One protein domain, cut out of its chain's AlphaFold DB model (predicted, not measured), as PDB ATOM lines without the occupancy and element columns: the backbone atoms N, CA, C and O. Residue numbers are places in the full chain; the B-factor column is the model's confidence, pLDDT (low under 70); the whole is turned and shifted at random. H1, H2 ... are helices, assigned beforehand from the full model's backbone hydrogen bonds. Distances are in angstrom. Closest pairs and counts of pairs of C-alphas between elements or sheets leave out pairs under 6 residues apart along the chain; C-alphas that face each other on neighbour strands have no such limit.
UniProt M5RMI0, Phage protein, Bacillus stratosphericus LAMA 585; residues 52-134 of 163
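This is residues 52 to 134 of the 163 residues of the protein "Phage protein" of Bacillus stratosphericus LAMA 585 (UniProt M5RMI0). One long helix, H3, makes the length of an elongated model, with H1 and the short H2 as a small head near its first end. From the other end of H3 the chain folds back through H4, and H5 then runs side by side with part of H3. The printed part has 83 residues with five named helices, H1 to H5 in chain order, and no named strand; the class is all helix. It is loose, with a radius of gyration of the C-alphas of 16.8 A and spans of 53 by 28 by 16 A.

H1, residues 52 to 62, touches H2, residues 67 to 72, about perpendicular at 86 degrees; their closest C-alphas, of Ile 55 and Asn 67, are 6.9 A apart. The hub is H3, residues 75 to 106, whose residues 81 to 86 alone touch H1, at a steep tilt of 41 degrees, the same way; the closest C-alphas, of Met 62 and Ala 85, are 5.8 A apart. H2 and H3 are close but not clearly touching, with the C-alphas of Ile 70 and Tyr 78 closest at 7.8 A. H4, residues 114 to 117, touches residues 97 to 101 of H3 alone, closest at the C-alphas of Ile 98 and Pro 114, 6.6 A. H5, residues 120 to 131, touches residues 79 to 94 of H3 alone, at a shallow tilt of 16 degrees, opposite ways, closest at the C-alphas of Glu 94 and Ala 120, 6.3 A. H1 and H5 are apart. Every O i to N i+4 pair is within hydrogen-bond range in H1, H2, H3 and H5; H4 is too short for one.

H1 begins at C-alpha 52 (26.207, 41.519, 10.015) and is 14.7 A long; H2 is 8.5 A. H3 runs 47.0 A to C-alpha 106 (50.054, 6.378, 28.101). H4 is 5.4 A, and H5, 16.5 A, ends at C-alpha 131 (19.502, 24.766, 12.424).

The two C-alphas farthest apart, of Ser 72 and Asn 108, are 52.9 A apart. The printed part has no cut and no long link. Residues 111, 114 and 131 to 134 have pLDDT under 70.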
ATOM      1  N   LEU A  52      25.030  41.471   9.146       85.44
ATOM      2  CA  LEU A  52      26.207  41.519  10.015       85.44
ATOM      3  C   LEU A  52      26.425  40.169  10.690       85.44
ATOM      4  O   LEU A  52      27.532  39.636  10.631       85.44
ATOM      5  N   GLN A  53      25.357  39.574  11.228       85.00
ATOM      6  CA  GLN A  53      25.410  38.236  11.814       85.00
ATOM      7  C   GLN A  53      25.850  37.188  10.781       85.00
ATOM      8  O   GLN A  53      26.651  36.307  11.084       85.00
ATOM      9  N   VAL A  54      25.364  37.296   9.539       85.62
ATOM     10  CA  VAL A  54      25.750  36.397   8.436       85.62
ATOM     11  C   VAL A  54      27.242  36.505   8.110       85.62
ATOM     12  O   VAL A  54      27.907  35.484   7.935       85.62
ATOM     13  N   ILE A  55      27.781  37.724   8.041       87.44
ATOM     14  CA  ILE A  55      29.209  37.949   7.777       87.44
ATOM     15  C   ILE A  55      30.061  37.456   8.954       87.44
ATOM     16  O   ILE A  55      31.066  36.782   8.737       87.44
ATOM     17  N   GLU A  56      29.655  37.739  10.194       88.31
ATOM     18  CA  GLU A  56      30.374  37.295  11.391       88.31
ATOM     19  C   GLU A  56      30.433  35.766  11.475       88.31
ATOM     20  O   GLU A  56      31.507  35.186  11.650       88.31
ATOM     21  N   ASP A  57      29.295  35.094  11.301       88.19
ATOM     22  CA  ASP A  57      29.225  33.636  11.329       88.19
ATOM     23  C   ASP A  57      30.027  33.004  10.183       88.19
ATOM     24  O   ASP A  57      30.668  31.966  10.375       88.19
ATOM     25  N   ALA A  58      30.037  33.625   9.001       88.38
ATOM     26  CA  ALA A  58      30.864  33.178   7.886       88.38
ATOM     27  C   ALA A  58      32.360  33.298   8.190       88.38
ATOM     28  O   ALA A  58      33.106  32.334   7.985       88.38
ATOM     29  N   ALA A  59      32.793  34.434   8.731       91.25
ATOM     30  CA  ALA A  59      34.179  34.644   9.121       91.25
ATOM     31  C   ALA A  59      34.601  33.656  10.216       91.25
ATOM     32  O   ALA A  59      35.647  33.017  10.112       91.25
ATOM     33  N   ARG A  60      33.760  33.480  11.239       89.44
ATOM     34  CA  ARG A  60      34.055  32.647  12.406       89.44
ATOM     35  C   ARG A  60      34.089  31.159  12.089       89.44
ATOM     36  O   ARG A  60      35.024  30.477  12.490       89.44
ATOM     37  N   TRP A  61      33.053  30.642  11.435       89.06
ATOM     38  CA  TRP A  61      32.894  29.199  11.246       89.06
ATOM     39  C   TRP A  61      33.472  28.722   9.919       89.06
ATOM     40  O   TRP A  61      33.984  27.611   9.841       89.06
ATOM     41  N   MET A  62      33.376  29.531   8.861       89.62
ATOM     42  CA  MET A  62      33.807  29.133   7.517       89.62
ATOM     43  C   MET A  62      35.181  29.691   7.134       89.62
ATOM     44  O   MET A  62      35.752  29.210   6.157       89.62
ATOM     45  N   GLY A  63      35.711  30.672   7.873       91.06
ATOM     46  CA  GLY A  63      36.964  31.351   7.530       91.06
ATOM     47  C   GLY A  63      36.866  32.169   6.239       91.06
ATOM     48  O   GLY A  63      37.875  32.391   5.574       91.06
ATOM     49  N   VAL A  64      35.651  32.568   5.845       90.69
ATOM     50  CA  VAL A  64      35.401  33.361   4.635       90.69
ATOM     51  C   VAL A  64      35.188  34.811   5.041       90.69
ATOM     52  O   VAL A  64      34.282  35.104   5.812       90.69
ATOM     53  N   TYR A  65      36.019  35.702   4.504       91.94
ATOM     54  CA  TYR A  65      35.985  37.146   4.783       91.94
ATOM     55  C   TYR A  65      35.525  37.977   3.580       91.94
ATOM     56  O   TYR A  65      35.367  39.190   3.686       91.94
ATOM     57  N   ASP A  66      35.349  37.334   2.427       92.12
ATOM     58  CA  ASP A  66      34.899  37.988   1.207       92.12
ATOM     59  C   ASP A  66      33.382  38.208   1.266       92.12
ATOM     60  O   ASP A  66      32.591  37.266   1.153       92.12
ATOM     61  N   ASN A  67      32.990  39.467   1.465       87.56
ATOM     62  CA  ASN A  67      31.594  39.868   1.572       87.56
ATOM     63  C   ASN A  67      30.817  39.578   0.283       87.56
ATOM     64  O   ASN A  67      29.680  39.120   0.367       87.56
ATOM     65  N   ASP A  68      31.414  39.778  -0.892       88.69
ATOM     66  CA  ASP A  68      30.720  39.575  -2.167       88.69
ATOM     67  C   ASP A  68      30.430  38.087  -2.381       88.69
ATOM     68  O   ASP A  68      29.334  37.701  -2.797       88.69
ATOM     69  N   LEU A  69      31.374  37.227  -1.990       90.19
ATOM     70  CA  LEU A  69      31.173  35.784  -2.000       90.19
ATOM     71  C   LEU A  69      30.075  35.347  -1.019       90.19
ATOM     72  O   LEU A  69      29.234  34.525  -1.384       90.19
ATOM     73  N   ILE A  70      30.053  35.891   0.200       87.62
ATOM     74  CA  ILE A  70      29.029  35.566   1.208       87.62
ATOM     75  C   ILE A  70      27.637  35.982   0.716       87.62
ATOM     76  O   ILE A  70      26.690  35.200   0.813       87.62
ATOM     77  N   MET A  71      27.523  37.183   0.142       85.94
ATOM     78  CA  MET A  71      26.260  37.722  -0.372       85.94
ATOM     79  C   MET A  71      25.799  37.045  -1.669       85.94
ATOM     80  O   MET A  71      24.618  37.116  -2.000       85.94
ATOM     81  N   SER A  72      26.697  36.361  -2.387       89.38
ATOM     82  CA  SER A  72      26.345  35.606  -3.597       89.38
ATOM     83  C   SER A  72      25.559  34.319  -3.320       89.38
ATOM     84  O   SER A  72      24.908  33.790  -4.222       89.38
ATOM     85  N   TRP A  73      25.610  33.789  -2.094       87.75
ATOM     86  CA  TRP A  73      24.952  32.529  -1.758       87.75
ATOM     87  C   TRP A  73      23.466  32.708  -1.479       87.75
ATOM     88  O   TRP A  73      23.032  33.627  -0.784       87.75
ATOM     89  N   THR A  74      22.668  31.738  -1.925       89.19
ATOM     90  CA  THR A  74      21.266  31.679  -1.509       89.19
ATOM     91  C   THR A  74      21.175  31.371  -0.006       89.19
ATOM     92  O   THR A  74      22.020  30.650   0.540       89.19
ATOM     93  N   PRO A  75      20.117  31.818   0.699       85.75
ATOM     94  CA  PRO A  75      19.960  31.543   2.130       85.75
ATOM     95  C   PRO A  75      20.024  30.047   2.488       85.75
ATOM     96  O   PRO A  75      20.486  29.674   3.567       85.75
ATOM     97  N   ASN A  76      19.581  29.172   1.580       86.50
ATOM     98  CA  ASN A  76      19.647  27.723   1.764       86.50
ATOM     99  C   ASN A  76      21.079  27.186   1.647       86.50
ATOM    100  O   ASN A  76      21.472  26.316   2.426       86.50
ATOM    101  N   GLU A  77      21.864  27.698   0.700       86.31
ATOM    102  CA  GLU A  77      23.274  27.334   0.545       86.31
ATOM    103  C   GLU A  77      24.101  27.811   1.732       86.31
ATOM    104  O   GLU A  77      24.872  27.024   2.283       86.31
ATOM    105  N   TYR A  78      23.887  29.052   2.175       89.56
ATOM    106  CA  TYR A  78      24.542  29.601   3.358       89.56
ATOM    107  C   TYR A  78      24.301  28.719   4.592       89.56
ATOM    108  O   TYR A  78      25.252  28.262   5.224       89.56
ATOM    109  N   LYS A  79      23.038  28.370   4.885       88.38
ATOM    110  CA  LYS A  79      22.686  27.488   6.015       88.38
ATOM    111  C   LYS A  79      23.366  26.122   5.932       88.38
ATOM    112  O   LYS A  79      23.837  25.605   6.946       88.38
ATOM    113  N   ARG A  80      23.437  25.525   4.736       89.69
ATOM    114  CA  ARG A  80      24.105  24.230   4.524       89.69
ATOM    115  C   ARG A  80      25.612  24.328   4.742       89.69
ATOM    116  O   ARG A  80      26.172  23.473   5.425       89.69
ATOM    117  N   LYS A  81      26.255  25.365   4.201       90.12
ATOM    118  CA  LYS A  81      27.692  25.615   4.381       90.12
ATOM    119  C   LYS A  81      28.028  25.865   5.852       90.12
ATOM    120  O   LYS A  81      28.948  25.236   6.370       90.12
ATOM    121  N   LEU A  82      27.224  26.672   6.546       90.12
ATOM    122  CA  LEU A  82      27.377  26.943   7.973       90.12
ATOM    123  C   LEU A  82      27.200  25.673   8.822       90.12
ATOM    124  O   LEU A  82      28.023  25.403   9.695       90.12
ATOM    125  N   LYS A  83      26.177  24.847   8.538       89.25
ATOM    126  CA  LYS A  83      25.993  23.542   9.205       89.25
ATOM    127  C   LYS A  83      27.216  22.648   8.995       89.25
ATOM    128  O   LYS A  83      27.726  22.076   9.953       89.25
ATOM    129  N   ALA A  84      27.698  22.540   7.759       90.75
ATOM    130  CA  ALA A  84      28.854  21.710   7.433       90.75
ATOM    131  C   ALA A  84      30.138  22.189   8.130       90.75
ATOM    132  O   ALA A  84      30.946  21.365   8.546       90.75
ATOM    133  N   ALA A  85      30.329  23.500   8.268       91.62
ATOM    134  CA  ALA A  85      31.468  24.067   8.979       91.62
ATOM    135  C   ALA A  85      31.420  23.766  10.485       91.62
ATOM    136  O   ALA A  85      32.389  23.259  11.040       91.62
ATOM    137  N   LYS A  86      30.262  23.963  11.126       89.56
ATOM    138  CA  LYS A  86      30.070  23.627  12.547       89.56
ATOM    139  C   LYS A  86      30.260  22.133  12.835       89.56
ATOM    140  O   LYS A  86      30.790  21.776  13.880       89.56
ATOM    141  N   LEU A  87      29.867  21.254  11.909       90.81
ATOM    142  CA  LEU A  87      30.112  19.812  12.040       90.81
ATOM    143  C   LEU A  87      31.605  19.463  12.005       90.81
ATOM    144  O   LEU A  87      32.032  18.615  12.780       90.81
ATOM    145  N   ARG A  88      32.400  20.138  11.164       91.44
ATOM    146  CA  ARG A  88      33.857  19.932  11.129       91.44
ATOM    147  C   ARG A  88      34.515  20.283  12.461       91.44
ATOM    148  O   ARG A  88      35.324  19.503  12.943       91.44
ATOM    149  N   GLU A  89      34.113  21.389  13.082       88.69
ATOM    150  CA  GLU A  89      34.622  21.778  14.405       88.69
ATOM    151  C   GLU A  89      34.326  20.706  15.467       88.69
ATOM    152  O   GLU A  89      35.193  20.336  16.258       88.69
ATOM    153  N   ILE A  90      33.105  20.155  15.465       88.69
ATOM    154  CA  ILE A  90      32.722  19.068  16.379       88.69
ATOM    155  C   ILE A  90      33.634  17.849  16.182       88.69
ATOM    156  O   ILE A  90      34.098  17.269  17.166       88.69
ATOM    157  N   ASP A  91      33.915  17.480  14.932       90.00
ATOM    158  CA  ASP A  91      34.789  16.350  14.606       90.00
ATOM    159  C   ASP A  91      36.245  16.611  15.038       90.00
ATOM    160  O   ASP A  91      36.935  15.710  15.526       90.00
ATOM    161  N   GLU A  92      36.722  17.853  14.922       90.06
ATOM    162  CA  GLU A  92      38.047  18.252  15.400       90.06
ATOM    163  C   GLU A  92      38.164  18.146  16.924       90.06
ATOM    164  O   GLU A  92      39.146  17.590  17.429       90.06
ATOM    165  N   ILE A  93      37.147  18.598  17.661       88.88
ATOM    166  CA  ILE A  93      37.089  18.485  19.124       88.88
ATOM    167  C   ILE A  93      37.014  17.020  19.562       88.88
ATOM    168  O   ILE A  93      37.683  16.625  20.524       88.88
ATOM    169  N   GLU A  94      36.258  16.185  18.850       87.19
ATOM    170  CA  GLU A  94      36.214  14.745  19.101       87.19
ATOM    171  C   GLU A  94      37.604  14.117  18.925       87.19
ATOM    172  O   GLU A  94      38.090  13.408  19.813       87.19
ATOM    173  N   ARG A  95      38.312  14.457  17.841       89.12
ATOM    174  CA  ARG A  95      39.685  13.990  17.605       89.12
ATOM    175  C   ARG A  95      40.650  14.466  18.695       89.12
ATOM    176  O   ARG A  95      41.456  13.675  19.183       89.12
ATOM    177  N   MET A  96      40.567  15.734  19.106       88.62
ATOM    178  CA  MET A  96      41.376  16.275  20.209       88.62
ATOM    179  C   MET A  96      41.098  15.548  21.525       88.62
ATOM    180  O   MET A  96      42.029  15.227  22.266       88.62
ATOM    181  N   THR A  97      39.834  15.223  21.787       86.12
ATOM    182  CA  THR A  97      39.420  14.465  22.968       86.12
ATOM    183  C   THR A  97      40.037  13.070  22.960       86.12
ATOM    184  O   THR A  97      40.652  12.667  23.947       86.12
ATOM    185  N   ILE A  98      39.958  12.351  21.837       84.69
ATOM    186  CA  ILE A  98      40.567  11.022  21.685       84.69
ATOM    187  C   ILE A  98      42.086  11.090  21.904       84.69
ATOM    188  O   ILE A  98      42.637  10.273  22.646       84.69
ATOM    189  N   ASN A  99      42.760  12.096  21.341       87.62
ATOM    190  CA  ASN A  99      44.197  12.294  21.538       87.62
ATOM    191  C   ASN A  99      44.542  12.558  23.014       87.62
ATOM    192  O   ASN A  99      45.453  11.939  23.565       87.62
ATOM    193  N   ALA A 100      43.783  13.420  23.698       85.00
ATOM    194  CA  ALA A 100      43.970  13.693  25.124       85.00
ATOM    195  C   ALA A 100      43.778  12.431  25.985       85.00
ATOM    196  O   ALA A 100      44.503  12.209  26.961       85.00
ATOM    197  N   MET A 101      42.832  11.569  25.612       80.31
ATOM    198  CA  MET A 101      42.648  10.278  26.266       80.31
ATOM    199  C   MET A 101      43.825   9.347  26.031       80.31
ATOM    200  O   MET A 101      44.285   8.727  26.985       80.31
ATOM    201  N   PHE A 102      44.333   9.268  24.801       80.81
ATOM    202  CA  PHE A 102      45.508   8.465  24.482       80.81
ATOM    203  C   PHE A 102      46.710   8.864  25.350       80.81
ATOM    204  O   PHE A 102      47.345   8.000  25.952       80.81
ATOM    205  N   HIS A 103      46.951  10.166  25.532       83.12
ATOM    206  CA  HIS A 103      47.985  10.655  26.447       83.12
ATOM    207  C   HIS A 103      47.733  10.253  27.909       83.12
ATOM    208  O   HIS A 103      48.662   9.857  28.612       83.12
ATOM    209  N   ARG A 104      46.480  10.290  28.385       78.69
ATOM    210  CA  ARG A 104      46.130   9.794  29.728       78.69
ATOM    211  C   ARG A 104      46.358   8.291  29.884       78.69
ATOM    212  O   ARG A 104      46.843   7.872  30.934       78.69
ATOM    213  N   TYR A 105      46.023   7.501  28.865       75.88
ATOM    214  CA  TYR A 105      46.286   6.062  28.844       75.88
ATOM    215  C   TYR A 105      47.790   5.771  28.877       75.88
ATOM    216  O   TYR A 105      48.213   4.932  29.665       75.88
ATOM    217  N   ALA A 106      48.594   6.497  28.094       76.56
ATOM    218  CA  ALA A 106      50.054   6.378  28.101       76.56
ATOM    219  C   ALA A 106      50.664   6.715  29.475       76.56
ATOM    220  O   ALA A 106      51.624   6.083  29.902       76.56
ATOM    221  N   ASN A 107      50.051   7.650  30.205       85.19
ATOM    222  CA  ASN A 107      50.448   8.026  31.563       85.19
ATOM    223  C   ASN A 107      49.857   7.111  32.660       85.19
ATOM    224  O   ASN A 107      49.858   7.486  33.831       85.19
ATOM    225  N   ASN A 108      49.328   5.929  32.307       73.12
ATOM    226  CA  ASN A 108      48.730   4.944  33.223       73.12
ATOM    227  C   ASN A 108      47.600   5.489  34.122       73.12
ATOM    228  O   ASN A 108      47.317   4.946  35.193       73.12
ATOM    229  N   ALA A 109      46.914   6.552  33.695       72.06
ATOM    230  CA  ALA A 109      45.779   7.094  34.428       72.06
ATOM    231  C   ALA A 109      44.522   6.214  34.262       72.06
ATOM    232  O   ALA A 109      44.380   5.444  33.310       72.06
ATOM    233  N   LYS A 110      43.567   6.351  35.194       74.56
ATOM    234  CA  LYS A 110      42.287   5.621  35.169       74.56
ATOM    235  C   LYS A 110      41.573   5.809  33.823       74.56
ATOM    236  O   LYS A 110      41.441   6.934  33.346       74.56
ATOM    237  N   LYS A 111      41.057   4.707  33.264       67.38
ATOM    238  CA  LYS A 111      40.298   4.690  32.004       67.38
ATOM    239  C   LYS A 111      39.058   5.584  32.124       67.38
ATOM    240  O   LYS A 111      38.139   5.272  32.881       67.38
ATOM    241  N   VAL A 112      39.045   6.696  31.398       71.06
ATOM    242  CA  VAL A 112      37.868   7.564  31.227       71.06
ATOM    243  C   VAL A 112      37.181   7.155  29.918       71.06
ATOM    244  O   VAL A 112      37.834   6.559  29.058       71.06
ATOM    245  N   LYS A 113      35.876   7.406  29.756       75.06
ATOM    246  CA  LYS A 113      35.173   7.219  28.469       75.06
ATOM    247  C   LYS A 113      35.194   8.520  27.649       75.06
ATOM    248  O   LYS A 113      35.071   9.578  28.260       75.06
ATOM    249  N   PRO A 114      35.291   8.476  26.306       67.38
ATOM    250  CA  PRO A 114      35.322   9.689  25.479       67.38
ATOM    251  C   PRO A 114      34.110  10.592  25.699       67.38
ATOM    252  O   PRO A 114      34.271  11.792  25.891       67.38
ATOM    253  N   SER A 115      32.924   9.996  25.844       70.06
ATOM    254  CA  SER A 115      31.678  10.708  26.149       70.06
ATOM    255  C   SER A 115      31.675  11.461  27.484       70.06
ATOM    256  O   SER A 115      30.850  12.345  27.677       70.06
ATOM    257  N   GLN A 116      32.577  11.134  28.419       73.44
ATOM    258  CA  GLN A 116      32.731  11.894  29.666       73.44
ATOM    259  C   GLN A 116      33.560  13.169  29.478       73.44
ATOM    260  O   GLN A 116      33.502  14.047  30.334       73.44
ATOM    261  N   MET A 117      34.350  13.257  28.406       74.75
ATOM    262  CA  MET A 117      35.154  14.435  28.073       74.75
ATOM    263  C   MET A 117      34.453  15.290  27.013       74.75
ATOM    264  O   MET A 117      34.322  16.494  27.203       74.75
ATOM    265  N   PHE A 118      33.947  14.667  25.946       79.25
ATOM    266  CA  PHE A 118      33.140  15.322  24.921       79.25
ATOM    267  C   PHE A 118      32.135  14.333  24.318       79.25
ATOM    268  O   PHE A 118      32.510  13.267  23.830       79.25
ATOM    269  N   ASP A 119      30.848  14.682  24.354       83.19
ATOM    270  CA  ASP A 119      29.781  13.899  23.725       83.19
ATOM    271  C   ASP A 119      29.437  14.493  22.353       83.19
ATOM    272  O   ASP A 119      28.584  15.375  22.221       83.19
ATOM    273  N   ALA A 120      30.125  13.995  21.323       79.12
ATOM    274  CA  ALA A 120      29.943  14.440  19.945       79.12
ATOM    275  C   ALA A 120      28.522  14.170  19.420       79.12
ATOM    276  O   ALA A 120      27.989  14.960  18.643       79.12
ATOM    277  N   GLN A 121      27.866  13.090  19.862       82.00
ATOM    278  CA  GLN A 121      26.503  12.758  19.429       82.00
ATOM    279  C   GLN A 121      25.494  13.764  19.975       82.00
ATOM    280  O   GLN A 121      24.625  14.246  19.241       82.00
ATOM    281  N   LYS A 122      25.645  14.146  21.247       86.19
ATOM    282  CA  LYS A 122      24.845  15.215  21.841       86.19
ATOM    283  C   LYS A 122      25.078  16.550  21.128       86.19
ATOM    284  O   LYS A 122      24.100  17.200  20.767       86.19
ATOM    285  N   ALA A 123      26.334  16.908  20.854       80.12
ATOM    286  CA  ALA A 123      26.679  18.150  20.157       80.12
ATOM    287  C   ALA A 123      26.093  18.214  18.734       80.12
ATOM    288  O   ALA A 123      25.534  19.235  18.334       80.12
ATOM    289  N   ARG A 124      26.140  17.107  17.978       83.44
ATOM    290  CA  ARG A 124      25.506  17.009  16.652       83.44
ATOM    291  C   ARG A 124      23.990  17.168  16.742       83.44
ATOM    292  O   ARG A 124      23.413  17.929  15.975       83.44
ATOM    293  N   THR A 125      23.357  16.497  17.704       83.06
ATOM    294  CA  THR A 125      21.900  16.565  17.906       83.06
ATOM    295  C   THR A 125      21.449  17.986  18.257       83.06
ATOM    296  O   THR A 125      20.434  18.460  17.755       83.06
ATOM    297  N   GLU A 126      22.202  18.683  19.106       81.50
ATOM    298  CA  GLU A 126      21.943  20.076  19.475       81.50
ATOM    299  C   GLU A 126      22.077  21.011  18.267       81.50
ATOM    300  O   GLU A 126      21.150  21.763  17.968       81.50
ATOM    301  N   LEU A 127      23.141  20.850  17.475       81.19
ATOM    302  CA  LEU A 127      23.336  21.613  16.243       81.19
ATOM    303  C   LEU A 127      22.181  21.428  15.244       81.19
ATOM    304  O   LEU A 127      21.771  22.374  14.570       81.19
ATOM    305  N   GLU A 128      21.629  20.220  15.128       79.50
ATOM    306  CA  GLU A 128      20.480  19.969  14.254       79.50
ATOM    307  C   GLU A 128      19.193  20.628  14.754       79.50
ATOM    308  O   GLU A 128      18.395  21.108  13.941       79.50
ATOM    309  N   ARG A 129      19.001  20.716  16.075       78.12
ATOM    310  CA  ARG A 129      17.861  21.427  16.673       78.12
ATOM    311  C   ARG A 129      17.940  22.930  16.420       78.12
ATOM    312  O   ARG A 129      16.914  23.524  16.077       78.12
ATOM    313  N   ASP A 130      19.135  23.505  16.512       70.50
ATOM    314  CA  ASP A 130      19.375  24.931  16.278       70.50
ATOM    315  C   ASP A 130      19.153  25.313  14.809       70.50
ATOM    316  O   ASP A 130      18.466  26.289  14.509       70.50
ATOM    317  N   VAL A 131      19.653  24.504  13.868       65.38
ATOM    318  CA  VAL A 131      19.502  24.766  12.424       65.38
ATOM    319  C   VAL A 131      18.049  24.613  11.952       65.38
ATOM    320  O   VAL A 131      17.624  25.312  11.030       65.38
ATOM    321  N   THR A 132      17.269  23.730  12.578       60.72
ATOM    322  CA  THR A 132      15.869  23.464  12.191       60.72
ATOM    323  C   THR A 132      14.879  24.460  12.825       60.72
ATOM    324  O   THR A 132      13.682  24.388  12.568       60.72
ATOM    325  N   GLY A 133      15.348  25.423  13.633       53.28
ATOM    326  CA  GLY A 133      14.505  26.498  14.177       53.28
ATOM    327  C   GLY A 133      13.478  26.049  15.225       53.28
ATOM    328  O   GLY A 133      12.581  26.811  15.573       53.28
ATOM    329  N   ASN A 134      13.610  24.836  15.768       47.19
ATOM    330  CA  ASN A 134      12.755  24.328  16.849       47.19
ATOM    331  C   ASN A 134      13.382  24.524  18.248       47.19
ATOM    332  O   ASN A 134      12.908  23.954  19.232       47.19
TER     333      ASN A 134